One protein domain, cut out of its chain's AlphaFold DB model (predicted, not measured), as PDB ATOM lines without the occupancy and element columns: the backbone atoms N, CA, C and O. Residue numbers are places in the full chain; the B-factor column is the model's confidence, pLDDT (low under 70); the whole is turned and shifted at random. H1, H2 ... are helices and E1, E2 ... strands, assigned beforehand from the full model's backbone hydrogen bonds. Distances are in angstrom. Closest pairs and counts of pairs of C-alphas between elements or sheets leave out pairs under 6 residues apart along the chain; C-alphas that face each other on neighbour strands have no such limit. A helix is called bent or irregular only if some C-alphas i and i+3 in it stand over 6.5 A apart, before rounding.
ATOM      1  N   SER A   4       7.107  47.863  45.432       66.88
ATOM      2  CA  SER A   4       5.674  47.781  45.114       66.88
ATOM      3  C   SER A   4       5.328  48.091  43.647       66.88
ATOM      4  O   SER A   4       4.430  47.475  43.070       66.88
ATOM      5  N   GLU A   5       6.039  49.024  43.005       70.69
ATOM      6  CA  GLU A   5       5.846  49.331  41.581       70.69
ATOM      7  C   GLU A   5       6.352  48.184  40.697       70.69
ATOM      8  O   GLU A   5       5.740  47.866  39.673       70.69
ATOM      9  N   ASN A   6       7.450  47.540  41.105       78.81
ATOM     10  CA  ASN A   6       8.003  46.378  40.414       78.81
ATOM     11  C   ASN A   6       7.073  45.160  40.533       78.81
ATOM     12  O   ASN A   6       6.816  44.498  39.526       78.81
ATOM     13  N   GLU A   7       6.522  44.888  41.718       78.56
ATOM     14  CA  GLU A   7       5.557  43.799  41.941       78.56
ATOM     15  C   GLU A   7       4.277  43.970  41.113       78.56
ATOM     16  O   GLU A   7       3.801  43.022  40.476       78.56
ATOM     17  N   SER A   8       3.749  45.198  41.046       86.75
ATOM     18  CA  SER A   8       2.593  45.507  40.200       86.75
ATOM     19  C   SER A   8       2.889  45.243  38.720       86.75
ATOM     20  O   SER A   8       2.051  44.695  37.999       86.75
ATOM     21  N   LEU A   9       4.095  45.584  38.252       91.06
ATOM     22  CA  LEU A   9       4.493  45.355  36.867       91.06
ATOM     23  C   LEU A   9       4.673  43.862  36.558       91.06
ATOM     24  O   LEU A   9       4.163  43.396  35.539       91.06
ATOM     25  N   TRP A  10       5.323  43.096  37.438       92.06
ATOM     26  CA  TRP A  10       5.451  41.641  37.283       92.06
ATOM     27  C   TRP A  10       4.095  40.937  37.219       92.06
ATOM     28  O   TRP A  10       3.897  40.050  36.385       92.06
ATOM     29  N   SER A  11       3.143  41.387  38.038       94.12
ATOM     30  CA  SER A  11       1.768  40.887  38.019       94.12
ATOM     31  C   SER A  11       1.107  41.136  36.663       94.12
ATOM     32  O   SER A  11       0.601  40.200  36.044       94.12
ATOM     33  N   LYS A  12       1.204  42.360  36.123       95.19
ATOM     34  CA  LYS A  12       0.680  42.696  34.784       95.19
ATOM     35  C   LYS A  12       1.295  41.833  33.682       95.19
ATOM     36  O   LYS A  12       0.578  41.354  32.805       95.19
ATOM     37  N   VAL A  13       2.605  41.594  33.744       95.75
ATOM     38  CA  VAL A  13       3.322  40.729  32.795       95.75
ATOM     39  C   VAL A  13       2.777  39.297  32.830       95.75
ATOM     40  O   VAL A  13       2.482  38.724  31.777       95.75
ATOM     41  N   ARG A  14       2.611  38.715  34.028       95.69
ATOM     42  CA  ARG A  14       2.065  37.359  34.187       95.69
ATOM     43  C   ARG A  14       0.614  37.283  33.712       95.69
ATOM     44  O   ARG A  14       0.304  36.396  32.919       95.69
ATOM     45  N   ILE A  15      -0.227  38.237  34.118       97.19
ATOM     46  CA  ILE A  15      -1.638  38.334  33.713       97.19
ATOM     47  C   ILE A  15      -1.760  38.386  32.188       97.19
ATOM     48  O   ILE A  15      -2.521  37.616  31.604       97.19
ATOM     49  N   ARG A  16      -0.969  39.230  31.511       96.94
ATOM     50  CA  ARG A  16      -0.991  39.322  30.045       96.94
ATOM     51  C   ARG A  16      -0.633  37.988  29.396       96.94
ATOM     52  O   ARG A  16      -1.341  37.536  28.505       96.94
ATOM     53  N   ASN A  17       0.428  37.317  29.833       97.56
ATOM     54  CA  ASN A  17       0.794  36.030  29.236       97.56
ATOM     55  C   ASN A  17      -0.258  34.935  29.488       97.56
ATOM     56  O   ASN A  17      -0.536  34.163  28.573       97.56
ATOM     57  N   LEU A  18      -0.887  34.897  30.668       98.12
ATOM     58  CA  LEU A  18      -2.004  33.985  30.952       98.12
ATOM     59  C   LEU A  18      -3.213  34.274  30.056       98.12
ATOM     60  O   LEU A  18      -3.749  33.356  29.440       98.12
ATOM     61  N   LYS A  19      -3.588  35.552  29.913       97.81
ATOM     62  CA  LYS A  19      -4.655  36.016  29.014       97.81
ATOM     63  C   LYS A  19      -4.466  35.484  27.597       97.81
ATOM     64  O   LYS A  19      -5.385  34.917  27.012       97.81
ATOM     65  N   ILE A  20      -3.263  35.663  27.057       97.56
ATOM     66  CA  ILE A  20      -2.911  35.229  25.705       97.56
ATOM     67  C   ILE A  20      -2.909  33.701  25.600       97.56
ATOM     68  O   ILE A  20      -3.416  33.164  24.619       97.56
ATOM     69  N   ASN A  21      -2.417  32.993  26.619       97.75
ATOM     70  CA  ASN A  21      -2.422  31.532  26.635       97.75
ATOM     71  C   ASN A  21      -3.842  30.942  26.643       97.75
ATOM     72  O   ASN A  21      -4.107  29.999  25.903       97.75
ATOM     73  N   ILE A  22      -4.767  31.535  27.412       97.81
ATOM     74  CA  ILE A  22      -6.195  31.171  27.387       97.81
ATOM     75  C   ILE A  22      -6.736  31.303  25.961       97.81
ATOM     76  O   ILE A  22      -7.314  30.363  25.423       97.81
ATOM     77  N   VAL A  23      -6.504  32.453  25.322       95.75
ATOM     78  CA  VAL A  23      -6.979  32.729  23.959       95.75
ATOM     79  C   VAL A  23      -6.435  31.716  22.953       95.75
ATOM     80  O   VAL A  23      -7.215  31.155  22.187       95.75
ATOM     81  N   LYS A  24      -5.123  31.450  22.969       94.88
ATOM     82  CA  LYS A  24      -4.500  30.462  22.074       94.88
ATOM     83  C   LYS A  24      -5.119  29.079  22.258       94.88
ATOM     84  O   LYS A  24      -5.522  28.471  21.276       94.88
ATOM     85  N   PHE A  25      -5.267  28.621  23.503       96.00
ATOM     86  CA  PHE A  25      -5.842  27.307  23.780       96.00
ATOM     87  C   PHE A  25      -7.282  27.185  23.266       96.00
ATOM     88  O   PHE A  25      -7.624  26.189  22.633       96.00
ATOM     89  N   LEU A  26      -8.128  28.191  23.513       95.56
ATOM     90  CA  LEU A  26      -9.523  28.173  23.061       95.56
ATOM     91  C   LEU A  26      -9.628  28.170  21.533       95.56
ATOM     92  O   LEU A  26     -10.443  27.435  20.986       95.56
ATOM     93  N   ILE A  27      -8.770  28.934  20.850       92.19
ATOM     94  CA  ILE A  27      -8.664  28.917  19.386       92.19
ATOM     95  C   ILE A  27      -8.258  27.527  18.888       92.19
ATOM     96  O   ILE A  27      -8.919  26.989  18.004       92.19
ATOM     97  N   ASP A  28      -7.202  26.942  19.453       92.25
ATOM     98  CA  ASP A  28      -6.662  25.649  19.014       92.25
ATOM     99  C   ASP A  28      -7.636  24.485  19.270       92.25
ATOM    100  O   ASP A  28      -7.575  23.456  18.597       92.25
ATOM    101  N   LYS A  29      -8.528  24.633  20.256       93.75
ATOM    102  CA  LYS A  29      -9.599  23.676  20.568       93.75
ATOM    103  C   LYS A  29     -10.944  24.013  19.935       93.75
ATOM    104  O   LYS A  29     -11.896  23.276  20.172       93.75
ATOM    105  N   GLU A  30     -11.022  25.091  19.157       91.25
ATOM    106  CA  GLU A  30     -12.256  25.574  18.525       91.25
ATOM    107  C   GLU A  30     -13.409  25.795  19.531       91.25
ATOM    108  O   GLU A  30     -14.584  25.622  19.211       91.25
ATOM    109  N   ILE A  31     -13.081  26.201  20.764       91.06
ATOM    110  CA  ILE A  31     -14.061  26.500  21.816       91.06
ATOM    111  C   ILE A  31     -14.500  27.959  21.670       91.06
ATOM    112  O   ILE A  31     -13.732  28.881  21.950       91.06
ATOM    113  N   ILE A  32     -15.747  28.156  21.243       84.94
ATOM    114  CA  ILE A  32     -16.317  29.476  20.918       84.94
ATOM    115  C   ILE A  32     -17.414  29.935  21.890       84.94
ATOM    116  O   ILE A  32     -17.818  31.099  21.864       84.94
ATOM    117  N   ASP A  33     -17.886  29.047  22.760       84.94
ATOM    118  CA  ASP A  33     -18.913  29.315  23.759       84.94
ATOM    119  C   ASP A  33     -18.712  28.458  25.023       84.94
ATOM    120  O   ASP A  33     -17.693  27.790  25.192       84.94
ATOM    121  N   ASN A  34     -19.660  28.561  25.963       87.06
ATOM    122  CA  ASN A  34     -19.705  27.772  27.198       87.06
ATOM    123  C   ASN A  34     -18.378  27.725  27.989       87.06
ATOM    124  O   ASN A  34     -17.869  26.667  28.346       87.06
ATOM    125  N   TYR A  35     -17.820  28.905  28.271       94.38
ATOM    126  CA  TYR A  35     -16.547  29.075  28.977       94.38
ATOM    127  C   TYR A  35     -16.639  28.776  30.482       94.38
ATOM    128  O   TYR A  35     -16.559  29.692  31.306       94.38
ATOM    129  N   ILE A  36     -16.838  27.505  30.819       96.12
ATOM    130  CA  ILE A  36     -16.923  26.977  32.181       96.12
ATOM    131  C   ILE A  36     -15.834  25.921  32.344       96.12
ATOM    132  O   ILE A  36     -15.743  24.998  31.539       96.12
ATOM    133  N   PHE A  37     -15.020  26.056  33.389       96.88
ATOM    134  CA  PHE A  37     -13.860  25.201  33.622       96.88
ATOM    135  C   PHE A  37     -13.751  24.799  35.090       96.88
ATOM    136  O   PHE A  37     -14.087  25.553  36.001       96.88
ATOM    137  N   THR A  38     -13.216  23.616  35.338       96.88
ATOM    138  CA  THR A  38     -12.772  23.172  36.661       96.88
ATOM    139  C   THR A  38     -11.384  23.735  36.990       96.88
ATOM    140  O   THR A  38     -10.618  24.115  36.099       96.88
ATOM    141  N   LYS A  39     -10.997  23.720  38.277       95.88
ATOM    142  CA  LYS A  39      -9.627  24.080  38.701       95.88
ATOM    143  C   LYS A  39      -8.568  23.269  37.936       95.88
ATOM    144  O   LYS A  39      -7.558  23.813  37.495       95.88
ATOM    145  N   THR A  40      -8.812  21.971  37.753       95.56
ATOM    146  CA  THR A  40      -7.901  21.053  37.054       95.56
ATOM    147  C   THR A  40      -7.758  21.398  35.574       95.56
ATOM    148  O   THR A  40      -6.647  21.353  35.045       95.56
ATOM    149  N   GLU A  41      -8.848  21.776  34.904       96.06
ATOM    150  CA  GLU A  41      -8.801  22.223  33.508       96.06
ATOM    151  C   GLU A  41      -8.037  23.536  33.383       96.06
ATOM    152  O   GLU A  41      -7.121  23.609  32.577       96.06
ATOM    153  N   ILE A  42      -8.293  24.532  34.236       97.38
ATOM    154  CA  ILE A  42      -7.526  25.790  34.209       97.38
ATOM    155  C   ILE A  42      -6.030  25.529  34.422       97.38
ATOM    156  O   ILE A  42      -5.184  26.076  33.709       97.38
ATOM    157  N   LYS A  43      -5.699  24.644  35.367       96.06
ATOM    158  CA  LYS A  43      -4.322  24.244  35.642       96.06
ATOM    159  C   LYS A  43      -3.674  23.607  34.407       96.06
ATOM    160  O   LYS A  43      -2.611  24.049  33.981       96.06
ATOM    161  N   ASN A  44      -4.315  22.611  33.800       95.00
ATOM    162  CA  ASN A  44      -3.707  21.801  32.741       95.00
ATOM    163  C   ASN A  44      -3.813  22.412  31.339       95.00
ATOM    164  O   ASN A  44      -2.909  22.235  30.528       95.00
ATOM    165  N   TRP A  45      -4.909  23.101  31.032       95.69
ATOM    166  CA  TRP A  45      -5.172  23.681  29.715       95.69
ATOM    167  C   TRP A  45      -4.536  25.059  29.577       95.69
ATOM    168  O   TRP A  45      -3.931  25.360  28.553       95.69
ATOM    169  N   PHE A  46      -4.615  25.881  30.627       97.00
ATOM    170  CA  PHE A  46      -4.126  27.261  30.594       97.00
ATOM    171  C   PHE A  46      -2.806  27.463  31.346       97.00
ATOM    172  O   PHE A  46      -2.317  28.592  31.411       97.00
ATOM    173  N   ALA A  47      -2.205  26.386  31.866       96.62
ATOM    174  CA  ALA A  47      -0.918  26.396  32.564       96.62
ATOM    175  C   ALA A  47      -0.874  27.345  33.780       96.62
ATOM    176  O   ALA A  47       0.164  27.949  34.075       96.62
ATOM    177  N   PHE A  48      -1.999  27.469  34.491       97.50
ATOM    178  CA  PHE A  48      -2.050  28.198  35.757       97.50
ATOM    179  C   PHE A  48      -1.264  27.445  36.833       97.50
ATOM    180  O   PHE A  48      -1.367  26.220  36.960       97.50
ATOM    181  N   LYS A  49      -0.501  28.203  37.615       96.12
ATOM    182  CA  LYS A  49       0.179  27.772  38.838       96.12
ATOM    183  C   LYS A  49      -0.706  28.009  40.061       96.12
ATOM    184  O   LYS A  49      -1.632  28.817  40.002       96.12
ATOM    185  N   GLU A  50      -0.383  27.398  41.201       95.44
ATOM    186  CA  GLU A  50      -1.069  27.697  42.474       95.44
ATOM    187  C   GLU A  50      -0.993  29.190  42.839       95.44
ATOM    188  O   GLU A  50      -1.972  29.755  43.326       95.44
ATOM    189  N   TYR A  51       0.126  29.852  42.524       94.00
ATOM    190  CA  TYR A  51       0.264  31.305  42.673       94.00
ATOM    191  C   TYR A  51      -0.799  32.071  41.865       94.00
ATOM    192  O   TYR A  51      -1.451  32.975  42.384       94.00
ATOM    193  N   ASP A  52      -1.032  31.679  40.608       96.56
ATOM    194  CA  ASP A  52      -2.011  32.349  39.744       96.56
ATOM    195  C   ASP A  52      -3.441  32.151  40.264       96.56
ATOM    196  O   ASP A  52      -4.259  33.064  40.167       96.56
ATOM    197  N   PHE A  53      -3.746  30.992  40.860       95.62
ATOM    198  CA  PHE A  53      -5.044  30.765  41.501       95.62
ATOM    199  C   PHE A  53      -5.282  31.696  42.682       95.62
ATOM    200  O   PHE A  53      -6.385  32.211  42.833       95.62
ATOM    201  N   LYS A  54      -4.260  31.925  43.510       94.38
ATOM    202  CA  LYS A  54      -4.397  32.794  44.681       94.38
ATOM    203  C   LYS A  54      -4.569  34.262  44.297       94.38
ATOM    204  O   LYS A  54      -5.342  34.962  44.944       94.38
ATOM    205  N   TYR A  55      -3.841  34.726  43.280       94.69
ATOM    206  CA  TYR A  55      -3.701  36.162  43.032       94.69
ATOM    207  C   TYR A  55      -4.337  36.666  41.736       94.69
ATOM    208  O   TYR A  55      -4.677  37.843  41.668       94.69
ATOM    209  N   PHE A  56      -4.495  35.828  40.707       96.50
ATOM    210  CA  PHE A  56      -4.845  36.293  39.356       96.50
ATOM    211  C   PHE A  56      -6.081  35.632  38.751       96.50
ATOM    212  O   PHE A  56      -6.573  36.110  37.734       96.50
ATOM    213  N   VAL A  57      -6.613  34.554  39.330       96.62
ATOM    214  CA  VAL A  57      -7.749  33.833  38.728       96.62
ATOM    215  C   VAL A  57      -8.973  34.728  38.524       96.62
ATOM    216  O   VAL A  57      -9.635  34.619  37.492       96.62
ATOM    217  N   SER A  58      -9.214  35.671  39.439       96.56
ATOM    218  CA  SER A  58     -10.331  36.623  39.383       96.56
ATOM    219  C   SER A  58     -10.243  37.611  38.217       96.56
ATOM    220  O   SER A  58     -11.267  38.118  37.762       96.56
ATOM    221  N   GLU A  59      -9.040  37.857  37.687       97.38
ATOM    222  CA  GLU A  59      -8.838  38.701  36.500       97.38
ATOM    223  C   GLU A  59      -9.473  38.082  35.249       97.38
ATOM    224  O   GLU A  59      -9.824  38.786  34.300       97.38
ATOM    225  N   PHE A  60      -9.666  36.760  35.251       97.94
ATOM    226  CA  PHE A  60     -10.148  36.009  34.096       97.94
ATOM    227  C   PHE A  60     -11.498  35.343  34.332       97.94
ATOM    228  O   PHE A  60     -12.317  35.276  33.413       97.94
ATOM    229  N   PHE A  61     -11.733  34.851  35.548       97.88
ATOM    230  CA  PHE A  61     -12.863  33.998  35.877       97.88
ATOM    231  C   PHE A  61     -13.642  34.520  37.085       97.88
ATOM    232  O   PHE A  61     -13.088  35.119  38.001       97.88
ATOM    233  N   THR A  62     -14.936  34.230  37.103       96.94
ATOM    234  CA  THR A  62     -15.791  34.283  38.287       96.94
ATOM    235  C   THR A  62     -15.965  32.860  38.808       96.94
ATOM    236  O   THR A  62     -16.243  31.949  38.027       96.94
ATOM    237  N   GLU A  63     -15.754  32.653  40.105       95.00
ATOM    238  CA  GLU A  63     -15.908  31.346  40.745       95.00
ATOM    239  C   GLU A  63     -17.344  31.166  41.253       95.00
ATOM    240  O   GLU A  63     -17.847  31.980  42.027       95.00
ATOM    241  N   GLU A  64     -17.998  30.088  40.826       93.75
ATOM    242  CA  GLU A  64     -19.352  29.719  41.235       93.75
ATOM    243  C   GLU A  64     -19.401  28.214  41.510       93.75
ATOM    244  O   GLU A  64     -19.111  27.416  40.629       93.75
ATOM    245  N   SER A  65     -19.789  27.787  42.716       87.62
ATOM    246  CA  SER A  65     -20.031  26.363  43.035       87.62
ATOM    247  C   SER A  65     -18.916  25.392  42.580       87.62
ATOM    248  O   SER A  65     -19.205  24.334  42.022       87.62
ATOM    249  N   ASN A  66     -17.645  25.738  42.830       88.75
ATOM    250  CA  ASN A  66     -16.439  24.988  42.426       88.75
ATOM    251  C   ASN A  66     -16.153  24.923  40.911       88.75
ATOM    252  O   ASN A  66     -15.317  24.122  40.478       88.75
ATOM    253  N   VAL A  67     -16.805  25.757  40.100       96.31
ATOM    254  CA  VAL A  67     -16.442  25.982  38.695       96.31
ATOM    255  C   VAL A  67     -16.030  27.432  38.461       96.31
ATOM    256  O   VAL A  67     -16.387  28.334  39.213       96.31
ATOM    257  N   PHE A  68     -15.265  27.647  37.398       97.69
ATOM    258  CA  PHE A  68     -14.727  28.936  36.991       97.69
ATOM    259  C   PHE A  68     -15.309  29.323  35.638       97.69
ATOM    260  O   PHE A  68     -15.112  28.633  34.635       97.69
ATOM    261  N   ILE A  69     -16.019  30.443  35.606       97.50
ATOM    262  CA  ILE A  69     -16.712  30.949  34.423       97.50
ATOM    263  C   ILE A  69     -15.943  32.156  33.900       97.50
ATOM    264  O   ILE A  69     -15.663  33.060  34.681       97.50
ATOM    265  N   LEU A  70     -15.607  32.226  32.603       97.12
ATOM    266  CA  LEU A  70     -14.933  33.428  32.083       97.12
ATOM    267  C   LEU A  70     -15.773  34.679  32.353       97.12
ATOM    268  O   LEU A  70     -16.966  34.718  32.027       97.12
ATOM    269  N   ASN A  71     -15.130  35.706  32.904       96.88
ATOM    270  CA  ASN A  71     -15.764  36.978  33.212       96.88
ATOM    271  C   ASN A  71     -16.051  37.796  31.935       96.88
ATOM    272  O   ASN A  71     -15.596  37.478  30.829       96.88
ATOM    273  N   SER A  72     -16.825  38.873  32.076       95.50
ATOM    274  CA  SER A  72     -17.221  39.729  30.949       95.50
ATOM    275  C   SER A  72     -16.030  40.396  30.255       95.50
ATOM    276  O   SER A  72     -16.031  40.538  29.034       95.50
ATOM    277  N   VAL A  73     -14.987  40.760  31.007       94.62
ATOM    278  CA  VAL A  73     -13.771  41.387  30.469       94.62
ATOM    279  C   VAL A  73     -13.066  40.443  29.496       94.62
ATOM    280  O   VAL A  73     -12.738  40.842  28.375       94.62
ATOM    281  N   MET A  74     -12.887  39.181  29.884       96.00
ATOM    282  CA  MET A  74     -12.266  38.171  29.031       96.00
ATOM    283  C   MET A  74     -13.135  37.778  27.843       96.00
ATOM    284  O   MET A  74     -12.605  37.628  26.743       96.00
ATOM    285  N   ARG A  75     -14.456  37.675  28.019       95.12
ATOM    286  CA  ARG A  75     -15.383  37.409  26.905       95.12
ATOM    287  C   ARG A  75     -15.314  38.504  25.843       95.12
ATOM    288  O   ARG A  75     -15.079  38.202  24.678       95.12
ATOM    289  N   ASN A  76     -15.377  39.770  26.256       94.00
ATOM    290  CA  ASN A  76     -15.244  40.913  25.348       94.00
ATOM    291  C   ASN A  76     -13.889  40.924  24.621       94.00
ATOM    292  O   ASN A  76     -13.788  41.362  23.475       94.00
ATOM    293  N   PHE A  77     -12.820  40.479  25.288       94.25
ATOM    294  CA  PHE A  77     -11.513  40.347  24.652       94.25
ATOM    295  C   PHE A  77     -11.495  39.224  23.607       94.25
ATOM    296  O   PHE A  77     -11.019  39.444  22.495       94.25
ATOM    297  N   LEU A  78     -12.043  38.051  23.934       94.44
ATOM    298  CA  LEU A  78     -12.138  36.914  23.016       94.44
ATOM    299  C   LEU A  78     -12.953  37.250  21.769       94.44
ATOM    300  O   LEU A  78     -12.499  36.971  20.664       94.44
ATOM    301  N   GLU A  79     -14.098  37.917  21.921       91.62
ATOM    302  CA  GLU A  79     -14.919  38.366  20.791       91.62
ATOM    303  C   GLU A  79     -14.115  39.239  19.818       91.62
ATOM    304  O   GLU A  79     -14.109  38.989  18.612       91.62
ATOM    305  N   LYS A  80     -13.353  40.213  20.337       90.44
ATOM    306  CA  LYS A  80     -12.466  41.055  19.514       90.44
ATOM    307  C   LYS A  80     -11.406  40.230  18.789       90.44
ATOM    308  O   LYS A  80     -11.145  40.483  17.610       90.44
ATOM    309  N   VAL A  81     -10.805  39.251  19.464       91.75
ATOM    310  CA  VAL A  81      -9.795  38.379  18.854       91.75
ATOM    311  C   VAL A  81     -10.412  37.511  17.756       91.75
ATOM    312  O   VAL A  81      -9.867  37.461  16.655       91.75
ATOM    313  N   PHE A  82     -11.553  36.863  18.001       89.00
ATOM    314  CA  PHE A  82     -12.209  35.999  17.015       89.00
ATOM    315  C   PHE A  82     -12.677  36.776  15.778       89.00
ATOM    316  O   PHE A  82     -12.443  36.336  14.647       89.00
ATOM    317  N   LEU A  83     -13.260  37.964  15.974       85.94
ATOM    318  CA  LEU A  83     -13.611  38.872  14.878       85.94
ATOM    319  C   LEU A  83     -12.372  39.257  14.064       85.94
ATOM    320  O   LEU A  83     -12.377  39.135  12.839       85.94
ATOM    321  N   SER A  84     -11.288  39.651  14.740       85.44
ATOM    322  CA  SER A  84     -10.041  40.032  14.069       85.44
ATOM    323  C   SER A  84      -9.479  38.871  13.253       85.44
ATOM    324  O   SER A  84      -9.172  39.056  12.080       85.44
ATOM    325  N   ARG A  85      -9.426  37.656  13.817       83.88
ATOM    326  CA  ARG A  85      -8.940  36.451  13.120       83.88
ATOM    327  C   ARG A  85      -9.737  36.130  11.863       83.88
ATOM    328  O   ARG A  85      -9.142  35.757  10.856       83.88
ATOM    329  N   THR A  86     -11.056  36.293  11.911       82.56
ATOM    330  CA  THR A  86     -11.925  36.056  10.750       82.56
ATOM    331  C   THR A  86     -11.604  37.029   9.615       82.56
ATOM    332  O   THR A  86     -11.516  36.617   8.464       82.56
ATOM    333  N   ILE A  87     -11.369  38.301   9.943       83.06
ATOM    334  CA  ILE A  87     -11.066  39.356   8.964       83.06
ATOM    335  C   ILE A  87      -9.662  39.188   8.367       83.06
ATOM    336  O   ILE A  87      -9.458  39.439   7.183       83.06
ATOM    337  N   ILE A  88      -8.683  38.787   9.181       86.44
ATOM    338  CA  ILE A  88      -7.268  38.835   8.793       86.44
ATOM    339  C   ILE A  88      -6.710  37.531   8.223       86.44
ATOM    340  O   ILE A  88      -5.550  37.520   7.818       86.44
ATOM    341  N   LYS A  89      -7.489  36.443   8.205       80.75
ATOM    342  CA  LYS A  89      -7.003  35.085   7.901       80.75
ATOM    343  C   LYS A  89      -6.161  35.010   6.622       80.75
ATOM    344  O   LYS A  89      -5.052  34.488   6.662       80.75
ATOM    345  N   ASP A  90      -6.659  35.569   5.522       82.06
ATOM    346  CA  ASP A  90      -5.977  35.500   4.223       82.06
ATOM    347  C   ASP A  90      -4.743  36.416   4.173       82.06
ATOM    348  O   ASP A  90      -3.694  36.047   3.641       82.06
ATOM    349  N   SER A  91      -4.836  37.592   4.797       90.75
ATOM    350  CA  SER A  91      -3.741  38.565   4.874       90.75
ATOM    351  C   SER A  91      -2.611  38.113   5.803       90.75
ATOM    352  O   SER A  91      -1.456  38.482   5.584       90.75
ATOM    353  N   LEU A  92      -2.916  37.316   6.832       92.88
ATOM    354  CA  LEU A  92      -1.946  36.870   7.831       92.88
ATOM    355  C   LEU A  92      -0.855  35.998   7.206       92.88
ATOM    356  O   LEU A  92       0.322  36.273   7.413       92.88
ATOM    357  N   CYS A  93      -1.227  35.013   6.384       91.56
ATOM    358  CA  CYS A  93      -0.263  34.135   5.714       91.56
ATOM    359  C   CYS A  93       0.714  34.926   4.825       91.56
ATOM    360  O   CYS A  93       1.918  34.661   4.821       91.56
ATOM    361  N   ALA A  94       0.207  35.919   4.087       93.69
ATOM    362  CA  ALA A  94       1.039  36.787   3.255       93.69
ATOM    363  C   ALA A  94       1.988  37.644   4.109       93.69
ATOM    364  O   ALA A  94       3.182  37.727   3.817       93.69
ATOM    365  N   ALA A  95       1.481  38.219   5.202       95.69
ATOM    366  CA  ALA A  95       2.277  39.015   6.128       95.69
ATOM    367  C   ALA A  95       3.376  38.198   6.817       95.69
ATOM    368  O   ALA A  95       4.499  38.680   6.948       95.69
ATOM    369  N   GLU A  96       3.091  36.962   7.231       96.12
ATOM    370  CA  GLU A  96       4.086  36.060   7.823       96.12
ATOM    371  C   GLU A  96       5.209  35.750   6.832       96.12
ATOM    372  O   GLU A  96       6.390  35.854   7.177       96.12
ATOM    373  N   ALA A  97       4.857  35.436   5.582       95.44
ATOM    374  CA  ALA A  97       5.830  35.178   4.527       95.44
ATOM    375  C   ALA A  97       6.714  36.406   4.253       95.44
ATOM    376  O   ALA A  97       7.942  36.285   4.162       95.44
ATOM    377  N   ASP A  98       6.117  37.597   4.171       95.88
ATOM    378  CA  ASP A  98       6.857  38.843   3.986       95.88
ATOM    379  C   ASP A  98       7.750  39.176   5.179       95.88
ATOM    380  O   ASP A  98       8.906  39.565   4.995       95.88
ATOM    381  N   PHE A  99       7.271  38.961   6.401       97.62
ATOM    382  CA  PHE A  99       8.054  39.182   7.608       97.62
ATOM    383  C   PHE A  99       9.273  38.258   7.679       97.62
ATOM    384  O   PHE A  99      10.393  38.728   7.887       97.62
ATOM    385  N   ILE A 100       9.096  36.959   7.422       96.81
ATOM    386  CA  ILE A 100      10.207  35.997   7.357       96.81
ATOM    387  C   ILE A 100      11.199  36.400   6.258       96.81
ATOM    388  O   ILE A 100      12.414  36.358   6.463       96.81
ATOM    389  N   ARG A 101      10.704  36.821   5.091       96.12
ATOM    390  CA  ARG A 101      11.549  37.228   3.964       96.12
ATOM    391  C   ARG A 101      12.354  38.493   4.262       96.12
ATOM    392  O   ARG A 101      13.517  38.555   3.869       96.12
ATOM    393  N   ILE A 102      11.747  39.500   4.888       94.75
ATOM    394  CA  ILE A 102      12.373  40.805   5.142       94.75
ATOM    395  C   ILE A 102      13.225  40.749   6.413       94.75
ATOM    396  O   ILE A 102      14.432  40.977   6.353       94.75
ATOM    397  N   TYR A 103      12.614  40.431   7.553       95.62
ATOM    398  CA  TYR A 103      13.279  40.447   8.854       95.62
ATOM    399  C   TYR A 103      14.040  39.149   9.135       95.62
ATOM    400  O   TYR A 103      15.165  39.188   9.626       95.62
ATOM    401  N   GLY A 104      13.478  37.992   8.772       93.69
ATOM    402  CA  GLY A 104      14.129  36.700   9.016       93.69
ATOM    403  C   GLY A 104      15.496  36.565   8.335       93.69
ATOM    404  O   GLY A 104      16.413  36.003   8.926       93.69
ATOM    405  N   ARG A 105      15.682  37.144   7.139       88.69
ATOM    406  CA  ARG A 105      17.005  37.206   6.483       88.69
ATOM    407  C   ARG A 105      18.009  38.026   7.290       88.69
ATOM    408  O   ARG A 105      19.107  37.552   7.560       88.69
ATOM    409  N   TYR A 106      17.600  39.216   7.720       89.94
ATOM    410  CA  TYR A 106      18.427  40.091   8.547       89.94
ATOM    411  C   TYR A 106      18.818  39.434   9.878       89.94
ATOM    412  O   TYR A 106      19.977  39.506  10.285       89.94
ATOM    413  N   TYR A 107      17.879  38.731  10.518       90.62
ATOM    414  CA  TYR A 107      18.133  37.962  11.736       90.62
ATOM    415  C   TYR A 107      19.250  36.922  11.549       90.62
ATOM    416  O   TYR A 107      20.199  36.881  12.337       90.62
ATOM    417  N   GLU A 108      19.180  36.108  10.490       89.19
ATOM    418  CA  GLU A 108      20.204  35.093  10.206       89.19
ATOM    419  C   GLU A 108      21.571  35.723   9.891       89.19
ATOM    420  O   GLU A 108      22.607  35.217  10.334       89.19
ATOM    421  N   ASP A 109      21.591  36.854   9.182       85.94
ATOM    422  CA  ASP A 109      22.823  37.571   8.847       85.94
ATOM    423  C   ASP A 109      23.528  38.136  10.085       85.94
ATOM    424  O   ASP A 109      24.760  38.064  10.180       85.94
ATOM    425  N   ILE A 110      22.774  38.666  11.055       84.06
ATOM    426  CA  ILE A 110      23.346  39.120  12.329       84.06
ATOM    427  C   ILE A 110      23.835  37.936  13.159       84.06
ATOM    428  O   ILE A 110      24.942  37.975  13.695       84.06
ATOM    429  N   LYS A 111      23.051  36.858  13.241       83.12
ATOM    430  CA  LYS A 111      23.426  35.663  14.010       83.12
ATOM    431  C   LYS A 111      24.760  35.073  13.535       83.12
ATOM    432  O   LYS A 111      25.535  34.564  14.344       83.12
ATOM    433  N   ARG A 112      25.049  35.175  12.233       84.38
ATOM    434  CA  ARG A 112      26.326  34.762  11.628       84.38
ATOM    435  C   ARG A 112      27.463  35.762  11.865       84.38
ATOM    436  O   ARG A 112      28.611  35.342  11.982       84.38
ATOM    437  N   ASN A 113      27.165  37.056  11.983       79.81
ATOM    438  CA  ASN A 113      28.154  38.126  12.135       79.81
ATOM    439  C   ASN A 113      28.124  38.753  13.537       79.81
ATOM    440  O   ASN A 113      27.508  39.796  13.754       79.81
ATOM    441  N   ARG A 114      28.893  38.177  14.472       62.22
ATOM    442  CA  ARG A 114      28.953  38.603  15.891       62.22
ATOM    443  C   ARG A 114      29.418  40.051  16.141       62.22
ATOM    444  O   ARG A 114      29.352  40.503  17.277       62.22
ATOM    445  N   TYR A 115      29.892  40.763  15.118       60.06
ATOM    446  CA  TYR A 115      30.411  42.134  15.215       60.06
ATOM    447  C   TYR A 115      29.511  43.192  14.549       60.06
ATOM    448  O   TYR A 115      29.883  44.365  14.508       60.06
ATOM    449  N   LYS A 116      28.346  42.816  13.995       65.12
ATOM    450  CA  LYS A 116      27.447  43.776  13.335       65.12
ATOM    451  C   LYS A 116      26.679  44.577  14.393       65.12
ATOM    452  O   LYS A 116      26.105  44.004  15.314       65.12
ATOM    453  N   ASN A 117      26.661  45.903  14.260       66.38
ATOM    454  CA  ASN A 117      25.858  46.756  15.133       66.38
ATOM    455  C   ASN A 117      24.361  46.501  14.870       66.38
ATOM    456  O   ASN A 117      23.897  46.661  13.741       66.38
ATOM    457  N   PHE A 118      23.631  46.110  15.916       63.53
ATOM    458  CA  PHE A 118      22.209  45.761  15.870       63.53
ATOM    459  C   PHE A 118      21.290  46.944  15.525       63.53
ATOM    460  O   PHE A 118      20.211  46.736  14.981       63.53
ATOM    461  N   TYR A 119      21.714  48.181  15.800       67.25
ATOM    462  CA  TYR A 119      20.936  49.398  15.532       67.25
ATOM    463  C   TYR A 119      21.507  50.183  14.346       67.25
ATOM    464  O   TYR A 119      21.795  51.377  14.440       67.25
ATOM    465  N   SER A 120      21.717  49.492  13.227       73.88
ATOM    466  CA  SER A 120      22.189  50.091  11.978       73.88
ATOM    467  C   SER A 120      21.075  50.847  11.234       73.88
ATOM    468  O   SER A 120      19.886  50.681  11.510       73.88
ATOM    469  N   GLU A 121      21.442  51.666  10.244       82.94
ATOM    470  CA  GLU A 121      20.468  52.252   9.302       82.94
ATOM    471  C   GLU A 121      19.640  51.166   8.599       82.94
ATOM    472  O   GLU A 121      18.428  51.301   8.459       82.94
ATOM    473  N   GLU A 122      20.274  50.035   8.280       85.38
ATOM    474  CA  GLU A 122      19.619  48.848   7.726       85.38
ATOM    475  C   GLU A 122      18.484  48.328   8.629       85.38
ATOM    476  O   GLU A 122      17.408  48.015   8.120       85.38
ATOM    477  N   TYR A 123      18.670  48.293   9.958       86.81
ATOM    478  CA  TYR A 123      17.601  47.921  10.896       86.81
ATOM    479  C   TYR A 123      16.408  48.876  10.800       86.81
ATOM    480  O   TYR A 123      15.262  48.433  10.737       86.81
ATOM    481  N   ARG A 124      16.662  50.190  10.749       88.31
ATOM    482  CA  ARG A 124      15.595  51.200  10.646       88.31
ATOM    483  C   ARG A 124      14.822  51.072   9.337       88.31
ATOM    484  O   ARG A 124      13.601  51.210   9.333       88.31
ATOM    485  N   ASP A 125      15.512  50.784   8.238       91.62
ATOM    486  CA  ASP A 125      14.876  50.554   6.941       91.62
ATOM    487  C   ASP A 125      14.048  49.271   6.926       91.62
ATOM    488  O   ASP A 125      12.977  49.232   6.318       91.62
ATOM    489  N   ILE A 126      14.516  48.222   7.603       92.44
ATOM    490  CA  ILE A 126      13.743  46.994   7.796       92.44
ATOM    491  C   ILE A 126      12.495  47.280   8.623       92.44
ATOM    492  O   ILE A 126      11.411  46.916   8.174       92.44
ATOM    493  N   LEU A 127      12.623  47.966   9.764       92.56
ATOM    494  CA  LEU A 127      11.499  48.292  10.642       92.56
ATOM    495  C   LEU A 127      10.409  49.064   9.887       92.56
ATOM    496  O   LEU A 127       9.251  48.663   9.923       92.56
ATOM    497  N   LYS A 128      10.787  50.084   9.104       94.00
ATOM    498  CA  LYS A 128       9.853  50.831   8.242       94.00
ATOM    499  C   LYS A 128       9.127  49.943   7.228       94.00
ATOM    500  O   LYS A 128       7.950  50.155   6.960       94.00
ATOM    501  N   LYS A 129       9.814  48.955   6.640       95.00
ATOM    502  CA  LYS A 129       9.219  48.035   5.652       95.00
ATOM    503  C   LYS A 129       8.193  47.087   6.268       95.00
ATOM    504  O   LYS A 129       7.279  46.673   5.565       95.00
ATOM    505  N   ILE A 130       8.367  46.717   7.537       96.12
ATOM    506  CA  ILE A 130       7.487  45.766   8.231       96.12
ATOM    507  C   ILE A 130       6.442  46.450   9.122       96.12
ATOM    508  O   ILE A 130       5.521  45.783   9.580       96.12
ATOM    509  N   GLU A 131       6.551  47.757   9.367       95.88
ATOM    510  CA  GLU A 131       5.718  48.491  10.329       95.88
ATOM    511  C   GLU A 131       4.214  48.258  10.119       95.88
ATOM    512  O   GLU A 131       3.488  47.965  11.069       95.88
ATOM    513  N   CYS A 132       3.752  48.293   8.865       94.25
ATOM    514  CA  CYS A 132       2.339  48.128   8.526       94.25
ATOM    515  C   CYS A 132       1.799  46.707   8.759       94.25
ATOM    516  O   CYS A 132       0.593  46.544   8.944       94.25
ATOM    517  N   ILE A 133       2.666  45.688   8.778       95.56
ATOM    518  CA  ILE A 133       2.268  44.294   9.009       95.56
ATOM    519  C   ILE A 133       2.420  43.870  10.475       95.56
ATOM    520  O   ILE A 133       1.859  42.851  10.865       95.56
ATOM    521  N   LEU A 134       3.105  44.641  11.328       96.19
ATOM    522  CA  LEU A 134       3.308  44.281  12.740       96.19
ATOM    523  C   LEU A 134       2.004  44.084  13.534       96.19
ATOM    524  O   LEU A 134       1.912  43.077  14.240       96.19
ATOM    525  N   PRO A 135       0.976  44.954  13.430       94.25
ATOM    526  CA  PRO A 135      -0.291  44.725  14.123       94.25
ATOM    527  C   PRO A 135      -0.977  43.445  13.644       94.25
ATOM    528  O   PRO A 135      -1.457  42.655  14.454       94.25
ATOM    529  N   LEU A 136      -0.960  43.207  12.333       94.31
ATOM    530  CA  LEU A 136      -1.529  42.018  11.709       94.31
ATOM    531  C   LEU A 136      -0.859  40.735  12.227       94.31
ATOM    532  O   LEU A 136      -1.547  39.810  12.654       94.31
ATOM    533  N   LEU A 137       0.475  40.706  12.257       95.50
ATOM    534  CA  LEU A 137       1.250  39.576  12.773       95.50
ATOM    535  C   LEU A 137       1.002  39.344  14.264       95.50
ATOM    536  O   LEU A 137       0.835  38.202  14.687       95.50
ATOM    537  N   HIS A 138       0.965  40.423  15.049       95.12
ATOM    538  CA  HIS A 138       0.756  40.370  16.490       95.12
ATOM    539  C   HIS A 138      -0.611  39.786  16.849       95.12
ATOM    540  O   HIS A 138      -0.678  38.781  17.555       95.12
ATOM    541  N   TRP A 139      -1.691  40.365  16.321       92.88
ATOM    542  CA  TRP A 139      -3.055  39.910  16.598       92.88
ATOM    543  C   TRP A 139      -3.374  38.560  15.941       92.88
ATOM    544  O   TRP A 139      -4.196  37.801  16.452       92.88
ATOM    545  N   GLY A 140      -2.715  38.232  14.825       92.25
ATOM    546  CA  GLY A 140      -2.863  36.941  14.154       92.25
ATOM    547  C   GLY A 140      -2.218  35.779  14.910       92.25
ATOM    548  O   GLY A 140      -2.826  34.715  15.039       92.25
ATOM    549  N   ASN A 141      -1.013  35.985  15.448       92.50
ATOM    550  CA  ASN A 141      -0.248  34.931  16.124       92.50
ATOM    551  C   ASN A 141      -0.430  34.897  17.646       92.50
ATOM    552  O   ASN A 141      -0.211  33.851  18.261       92.50
ATOM    553  N   MET A 142      -0.839  36.016  18.251       94.31
ATOM    554  CA  MET A 142      -1.012  36.160  19.699       94.31
ATOM    555  C   MET A 142       0.232  35.658  20.465       94.31
ATOM    556  O   MET A 142       0.163  34.651  21.176       94.31
ATOM    557  N   PRO A 143       1.405  36.298  20.276       96.56
ATOM    558  CA  PRO A 143       2.673  35.819  20.823       96.56
ATOM    559  C   PRO A 143       2.695  35.871  22.351       96.56
ATOM    560  O   PRO A 143       2.296  36.870  22.954       96.56
ATOM    561  N   ILE A 144       3.236  34.829  22.982       97.38
ATOM    562  CA  ILE A 144       3.596  34.838  24.407       97.38
ATOM    563  C   ILE A 144       5.054  35.282  24.511       97.38
ATOM    564  O   ILE A 144       5.936  34.704  23.880       97.38
ATOM    565  N   PHE A 145       5.317  36.322  25.304       96.62
ATOM    566  CA  PHE A 145       6.652  36.914  25.400       96.62
ATOM    567  C   PHE A 145       7.370  36.500  26.677       96.62
ATOM    568  O   PHE A 145       6.749  36.228  27.707       96.62
ATOM    569  N   ASN A 146       8.703  36.507  26.626       94.62
ATOM    570  CA  ASN A 146       9.518  36.328  27.817       94.62
ATOM    571  C   ASN A 146       9.157  37.415  28.848       94.62
ATOM    572  O   ASN A 146       9.027  38.593  28.502       94.62
ATOM    573  N   LYS A 147       8.993  37.027  30.116       93.81
ATOM    574  CA  LYS A 147       8.552  37.946  31.172       93.81
ATOM    575  C   LYS A 147       9.502  39.139  31.350       93.81
ATOM    576  O   LYS A 147       9.035  40.262  31.519       93.81
ATOM    577  N   TYR A 148      10.813  38.923  31.231       93.88
ATOM    578  CA  TYR A 148      11.821  39.978  31.327       93.88
ATOM    579  C   TYR A 148      11.747  40.938  30.144       93.88
ATOM    580  O   TYR A 148      11.931  42.137  30.323       93.88
ATOM    581  N   LEU A 149      11.418  40.437  28.949       95.19
ATOM    582  CA  LEU A 149      11.213  41.285  27.779       95.19
ATOM    583  C   LEU A 149      10.044  42.252  28.015       95.19
ATOM    584  O   LEU A 149      10.217  43.458  27.873       95.19
ATOM    585  N   LEU A 150       8.887  41.751  28.456       95.38
ATOM    586  CA  LEU A 150       7.730  42.599  28.775       95.38
ATOM    587  C   LEU A 150       8.037  43.589  29.911       95.38
ATOM    588  O   LEU A 150       7.750  44.781  29.785       95.38
ATOM    589  N   PHE A 151       8.666  43.113  30.989       94.06
ATOM    590  CA  PHE A 151       9.033  43.935  32.145       94.06
ATOM    591  C   PHE A 151       9.980  45.080  31.760       94.06
ATOM    592  O   PHE A 151       9.755  46.230  32.135       94.06
ATOM    593  N   ASN A 152      11.006  44.791  30.957       93.12
ATOM    594  CA  ASN A 152      11.981  45.788  30.520       93.12
ATOM    595  C   ASN A 152      11.386  46.774  29.509       93.12
ATOM    596  O   ASN A 152      11.731  47.954  29.536       93.12
ATOM    597  N   ARG A 153      10.483  46.315  28.629       93.62
ATOM    598  CA  ARG A 153       9.820  47.189  27.648       93.62
ATOM    599  C   ARG A 153       8.813  48.136  28.290       93.62
ATOM    600  O   ARG A 153       8.688  49.252  27.800       93.62
ATOM    601  N   ARG A 154       8.112  47.719  29.355       92.75
ATOM    602  CA  ARG A 154       7.056  48.508  30.035       92.75
ATOM    603  C   ARG A 154       5.956  49.015  29.096       92.75
ATOM    604  O   ARG A 154       5.323  50.033  29.359       92.75
ATOM    605  N   LEU A 155       5.753  48.305  27.996       93.88
ATOM    606  CA  LEU A 155       4.752  48.595  26.983       93.88
ATOM    607  C   LEU A 155       3.827  47.390  26.892       93.88
ATOM    608  O   LEU A 155       4.301  46.253  26.865       93.88
ATOM    609  N   ASP A 156       2.527  47.653  26.843       93.44
ATOM    610  CA  ASP A 156       1.524  46.635  26.559       93.44
ATOM    611  C   ASP A 156       1.490  46.401  25.034       93.44
ATOM    612  O   ASP A 156       1.154  47.333  24.290       93.44
ATOM    613  N   PRO A 157       1.859  45.201  24.537       95.25
ATOM    614  CA  PRO A 157       1.873  44.904  23.106       95.25
ATOM    615  C   PRO A 157       0.500  45.054  22.444       95.25
ATOM    616  O   PRO A 157       0.427  45.372  21.256       95.25
ATOM    617  N   GLU A 158      -0.575  44.864  23.211       93.81
ATOM    618  CA  GLU A 158      -1.953  44.971  22.741       93.81
ATOM    619  C   GLU A 158      -2.455  46.433  22.704       93.81
ATOM    620  O   GLU A 158      -3.531  46.691  22.163       93.81
ATOM    621  N   VAL A 159      -1.690  47.398  23.241       92.88
ATOM    622  CA  VAL A 159      -2.021  48.842  23.247       92.88
ATOM    623  C   VAL A 159      -1.068  49.652  22.366       92.88
ATOM    624  O   VAL A 159      -1.510  50.424  21.518       92.88
ATOM    625  N   ASP A 160       0.243  49.464  22.530       94.69
ATOM    626  CA  ASP A 160       1.297  50.220  21.841       94.69
ATOM    627  C   ASP A 160       2.116  49.303  20.910       94.69
ATOM    628  O   ASP A 160       3.349  49.311  20.933       94.69
ATOM    629  N   THR A 161       1.443  48.500  20.077       95.12
ATOM    630  CA  THR A 161       2.059  47.418  19.280       95.12
ATOM    631  C   THR A 161       3.306  47.854  18.506       95.12
ATOM    632  O   THR A 161       4.351  47.217  18.613       95.12
ATOM    633  N   ILE A 162       3.238  48.964  17.762       95.75
ATOM    634  CA  ILE A 162       4.374  49.447  16.960       95.75
ATOM    635  C   ILE A 162       5.560  49.833  17.851       95.75
ATOM    636  O   ILE A 162       6.678  49.381  17.615       95.75
ATOM    637  N   LYS A 163       5.322  50.602  18.923       95.69
ATOM    638  CA  LYS A 163       6.390  50.992  19.858       95.69
ATOM    639  C   LYS A 163       6.968  49.781  20.579       95.69
ATOM    640  O   LYS A 163       8.166  49.742  20.839       95.69
ATOM    641  N   PHE A 164       6.147  48.783  20.908       96.50
ATOM    642  CA  PHE A 164       6.624  47.557  21.539       96.50
ATOM    643  C   PHE A 164       7.679  46.865  20.665       96.50
ATOM    644  O   PHE A 164       8.748  46.526  21.178       96.50
ATOM    645  N   TYR A 165       7.413  46.749  19.359       96.06
ATOM    646  CA  TYR A 165       8.305  46.148  18.362       96.06
ATOM    647  C   TYR A 165       9.419  47.057  17.837       96.06
ATOM    648  O   TYR A 165      10.266  46.581  17.083       96.06
ATOM    649  N   ASP A 166       9.498  48.317  18.271       92.62
ATOM    650  CA  ASP A 166      10.695  49.151  18.095       92.62
ATOM    651  C   ASP A 166      11.821  48.704  19.053       92.62
ATOM    652  O   ASP A 166      12.327  49.442  19.901       92.62
ATOM    653  N   ASN A 167      12.127  47.409  18.999       91.56
ATOM    654  CA  ASN A 167      13.167  46.718  19.734       91.56
ATOM    655  C   ASN A 167      13.414  45.358  19.068       91.56
ATOM    656  O   ASN A 167      12.479  44.600  18.794       91.56
ATOM    657  N   ILE A 168      14.686  45.031  18.845       91.62
ATOM    658  CA  ILE A 168      15.055  43.819  18.116       91.62
ATOM    659  C   ILE A 168      14.651  42.531  18.844       91.62
ATOM    660  O   ILE A 168      14.243  41.577  18.190       91.62
ATOM    661  N   ASP A 169      14.686  42.497  20.177       92.81
ATOM    662  CA  ASP A 169      14.323  41.306  20.948       92.81
ATOM    663  C   ASP A 169      12.824  40.998  20.837       92.81
ATOM    664  O   ASP A 169      12.425  39.833  20.805       92.81
ATOM    665  N   CYS A 170      11.988  42.029  20.680       95.88
ATOM    666  CA  CYS A 170      10.560  41.870  20.401       95.88
ATOM    667  C   CYS A 170      10.307  41.289  19.006       95.88
ATOM    668  O   CYS A 170       9.466  40.401  18.852       95.88
ATOM    669  N   LEU A 171      11.042  41.758  17.994       96.25
ATOM    670  CA  LEU A 171      10.948  41.221  16.634       96.25
ATOM    671  C   LEU A 171      11.486  39.785  16.551       96.25
ATOM    672  O   LEU A 171      10.876  38.947  15.888       96.25
ATOM    673  N   ASN A 172      12.565  39.477  17.277       95.25
ATOM    674  CA  ASN A 172      13.084  38.119  17.437       95.25
ATOM    675  C   ASN A 172      12.014  37.198  18.029       95.25
ATOM    676  O   ASN A 172      11.748  36.133  17.479       95.25
ATOM    677  N   ALA A 173      11.364  37.622  19.115       96.94
ATOM    678  CA  ALA A 173      10.310  36.839  19.749       96.94
ATOM    679  C   ALA A 173       9.109  36.608  18.812       96.94
ATOM    680  O   ALA A 173       8.582  35.497  18.765       96.94
ATOM    681  N   LEU A 174       8.714  37.614  18.021       97.88
ATOM    682  CA  LEU A 174       7.667  37.461  17.006       97.88
ATOM    683  C   LEU A 174       8.078  36.491  15.890       97.88
ATOM    684  O   LEU A 174       7.272  35.665  15.471       97.88
ATOM    685  N   LEU A 175       9.327  36.554  15.423       97.38
ATOM    686  CA  LEU A 175       9.850  35.624  14.417       97.38
ATOM    687  C   LEU A 175       9.825  34.179  14.920       97.38
ATOM    688  O   LEU A 175       9.396  33.288  14.190       97.38
ATOM    689  N   THR A 176      10.255  33.958  16.160       96.62
ATOM    690  CA  THR A 176      10.223  32.649  16.817       96.62
ATOM    691  C   THR A 176       8.790  32.123  16.955       96.62
ATOM    692  O   THR A 176       8.530  30.959  16.655       96.62
ATOM    693  N   GLU A 177       7.833  32.980  17.328       96.81
ATOM    694  CA  GLU A 177       6.409  32.624  17.368       96.81
ATOM    695  C   GLU A 177       5.884  32.201  15.986       96.81
ATOM    696  O   GLU A 177       5.278  31.137  15.854       96.81
ATOM    697  N   ILE A 178       6.158  32.986  14.941       96.12
ATOM    698  CA  ILE A 178       5.717  32.684  13.567       96.12
ATOM    699  C   ILE A 178       6.313  31.351  13.084       96.12
ATOM    700  O   ILE A 178       5.624  30.562  12.437       96.12
ATOM    701  N   LYS A 179       7.562  31.048  13.461       95.56
ATOM    702  CA  LYS A 179       8.229  29.762  13.190       95.56
ATOM    703  C   LYS A 179       7.704  28.586  14.030       95.56
ATOM    704  O   LYS A 179       8.197  27.476  13.865       95.56
ATOM    705  N   LYS A 180       6.701  28.799  14.889       94.81
ATOM    706  CA  LYS A 180       6.126  27.794  15.808       94.81
ATOM    707  C   LYS A 180       7.117  27.273  16.853       94.81
ATOM    708  O   LYS A 180       6.962  26.178  17.380       94.81
TER     709      LYS A 180
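This is residues 4 to 180 of the 302 residues of an uncharacterized protein of Veillonella parvula (UniProt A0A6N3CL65). A small lobe, the strand hairpin E1-E2 with H2, H3 and H4, and a larger lobe of H5b, H6, H7, H8 and H9 lie on either side of the long helix H1, and the sharply bent helix H5 arches from one lobe to the other. In the larger lobe H6b and H9 pack on H5b, H6a folds back along it, and residues 111 to 117 stick out at the far end. The 177 printed residues, mostly helix, hold nine named helices and two strands in the order H1 H2 H3 H4 E1 E2 H5 H6 H7 H8 H9, with one antiparallel sheet, E1 - E2. The whole is compact, with a radius of gyration of the C-alphas of 18.0 A and spans of 58, 41 and 24 A.

The strands are E1, residues 61 to 64, and E2, residues 67 to 70. H1, residues 4 to 28, is 36.4 A long from C-alpha 4 at (5.674, 47.781, 45.114). H2 is residues 39 to 46, H3 50 to 55 and H4 57 to 60. H5, residues 72 to 112, was assigned as one helix by its hydrogen bonds but is bent, C-alphas 87 and 90 being 8.0 A apart; its arms are H5a, residues 72 to 87, 22.8 A, and H5b, residues 90 to 112, 33.1 A. H6, residues 121 to 141, likewise assigned as one, is bent, with 7.5 A between C-alphas 129 and 132; its arms are H6a, 121 to 129, and H6b, 132 to 141, itself irregular, C-alphas 132 and 135 being 7.1 A apart. H7 is residues 147 to 153, H8 161 to 165, and H9 168 to 178, ending at C-alpha 178 (5.717, 32.684, 13.567).

In the hairpin E1 and E2, N 62 and O 69 are 2.8 A apart, within hydrogen-bond range. H1 touches H2 with residues 18 to 25 alone, about perpendicular at 81 degrees, closest at C-alphas 22 and 46, 5.5 A. H1 touches H7 with residues 9 to 14 alone, closest at C-alphas 13 and 147, 6.1 A. H3 is near H1. H4 and H5a are close but not clearly touching, C-alphas 60 and 74 being 5.9 A apart. H5a and H5b are about perpendicular, at 88 degrees. H5b touches H6b, closest at C-alphas 95 and 133, 6.0 A, and H9, closest at C-alphas 96 and 178, 6.9 A. H5b and H6a, a helical hairpin, only just touch, with 3 pairs of C-alphas within 8 A, closest at 103 and 126, 6.6 A. H6b touches H8, closest at C-alphas 135 and 161, 6.3 A. Every O i to N i+4 pair is within hydrogen-bond range in H1, H2, H3, H5a, H6a, H7, H8 and H9, against 16 of 19 in H5b and 5 of 6 in H6b; H4 is too short for one.

C-alphas 65 and 115, the two farthest apart, are 59.7 A apart. The printed part has no cut, and no link is long. Residues 4 and 114 to 119 have pLDDT under 70.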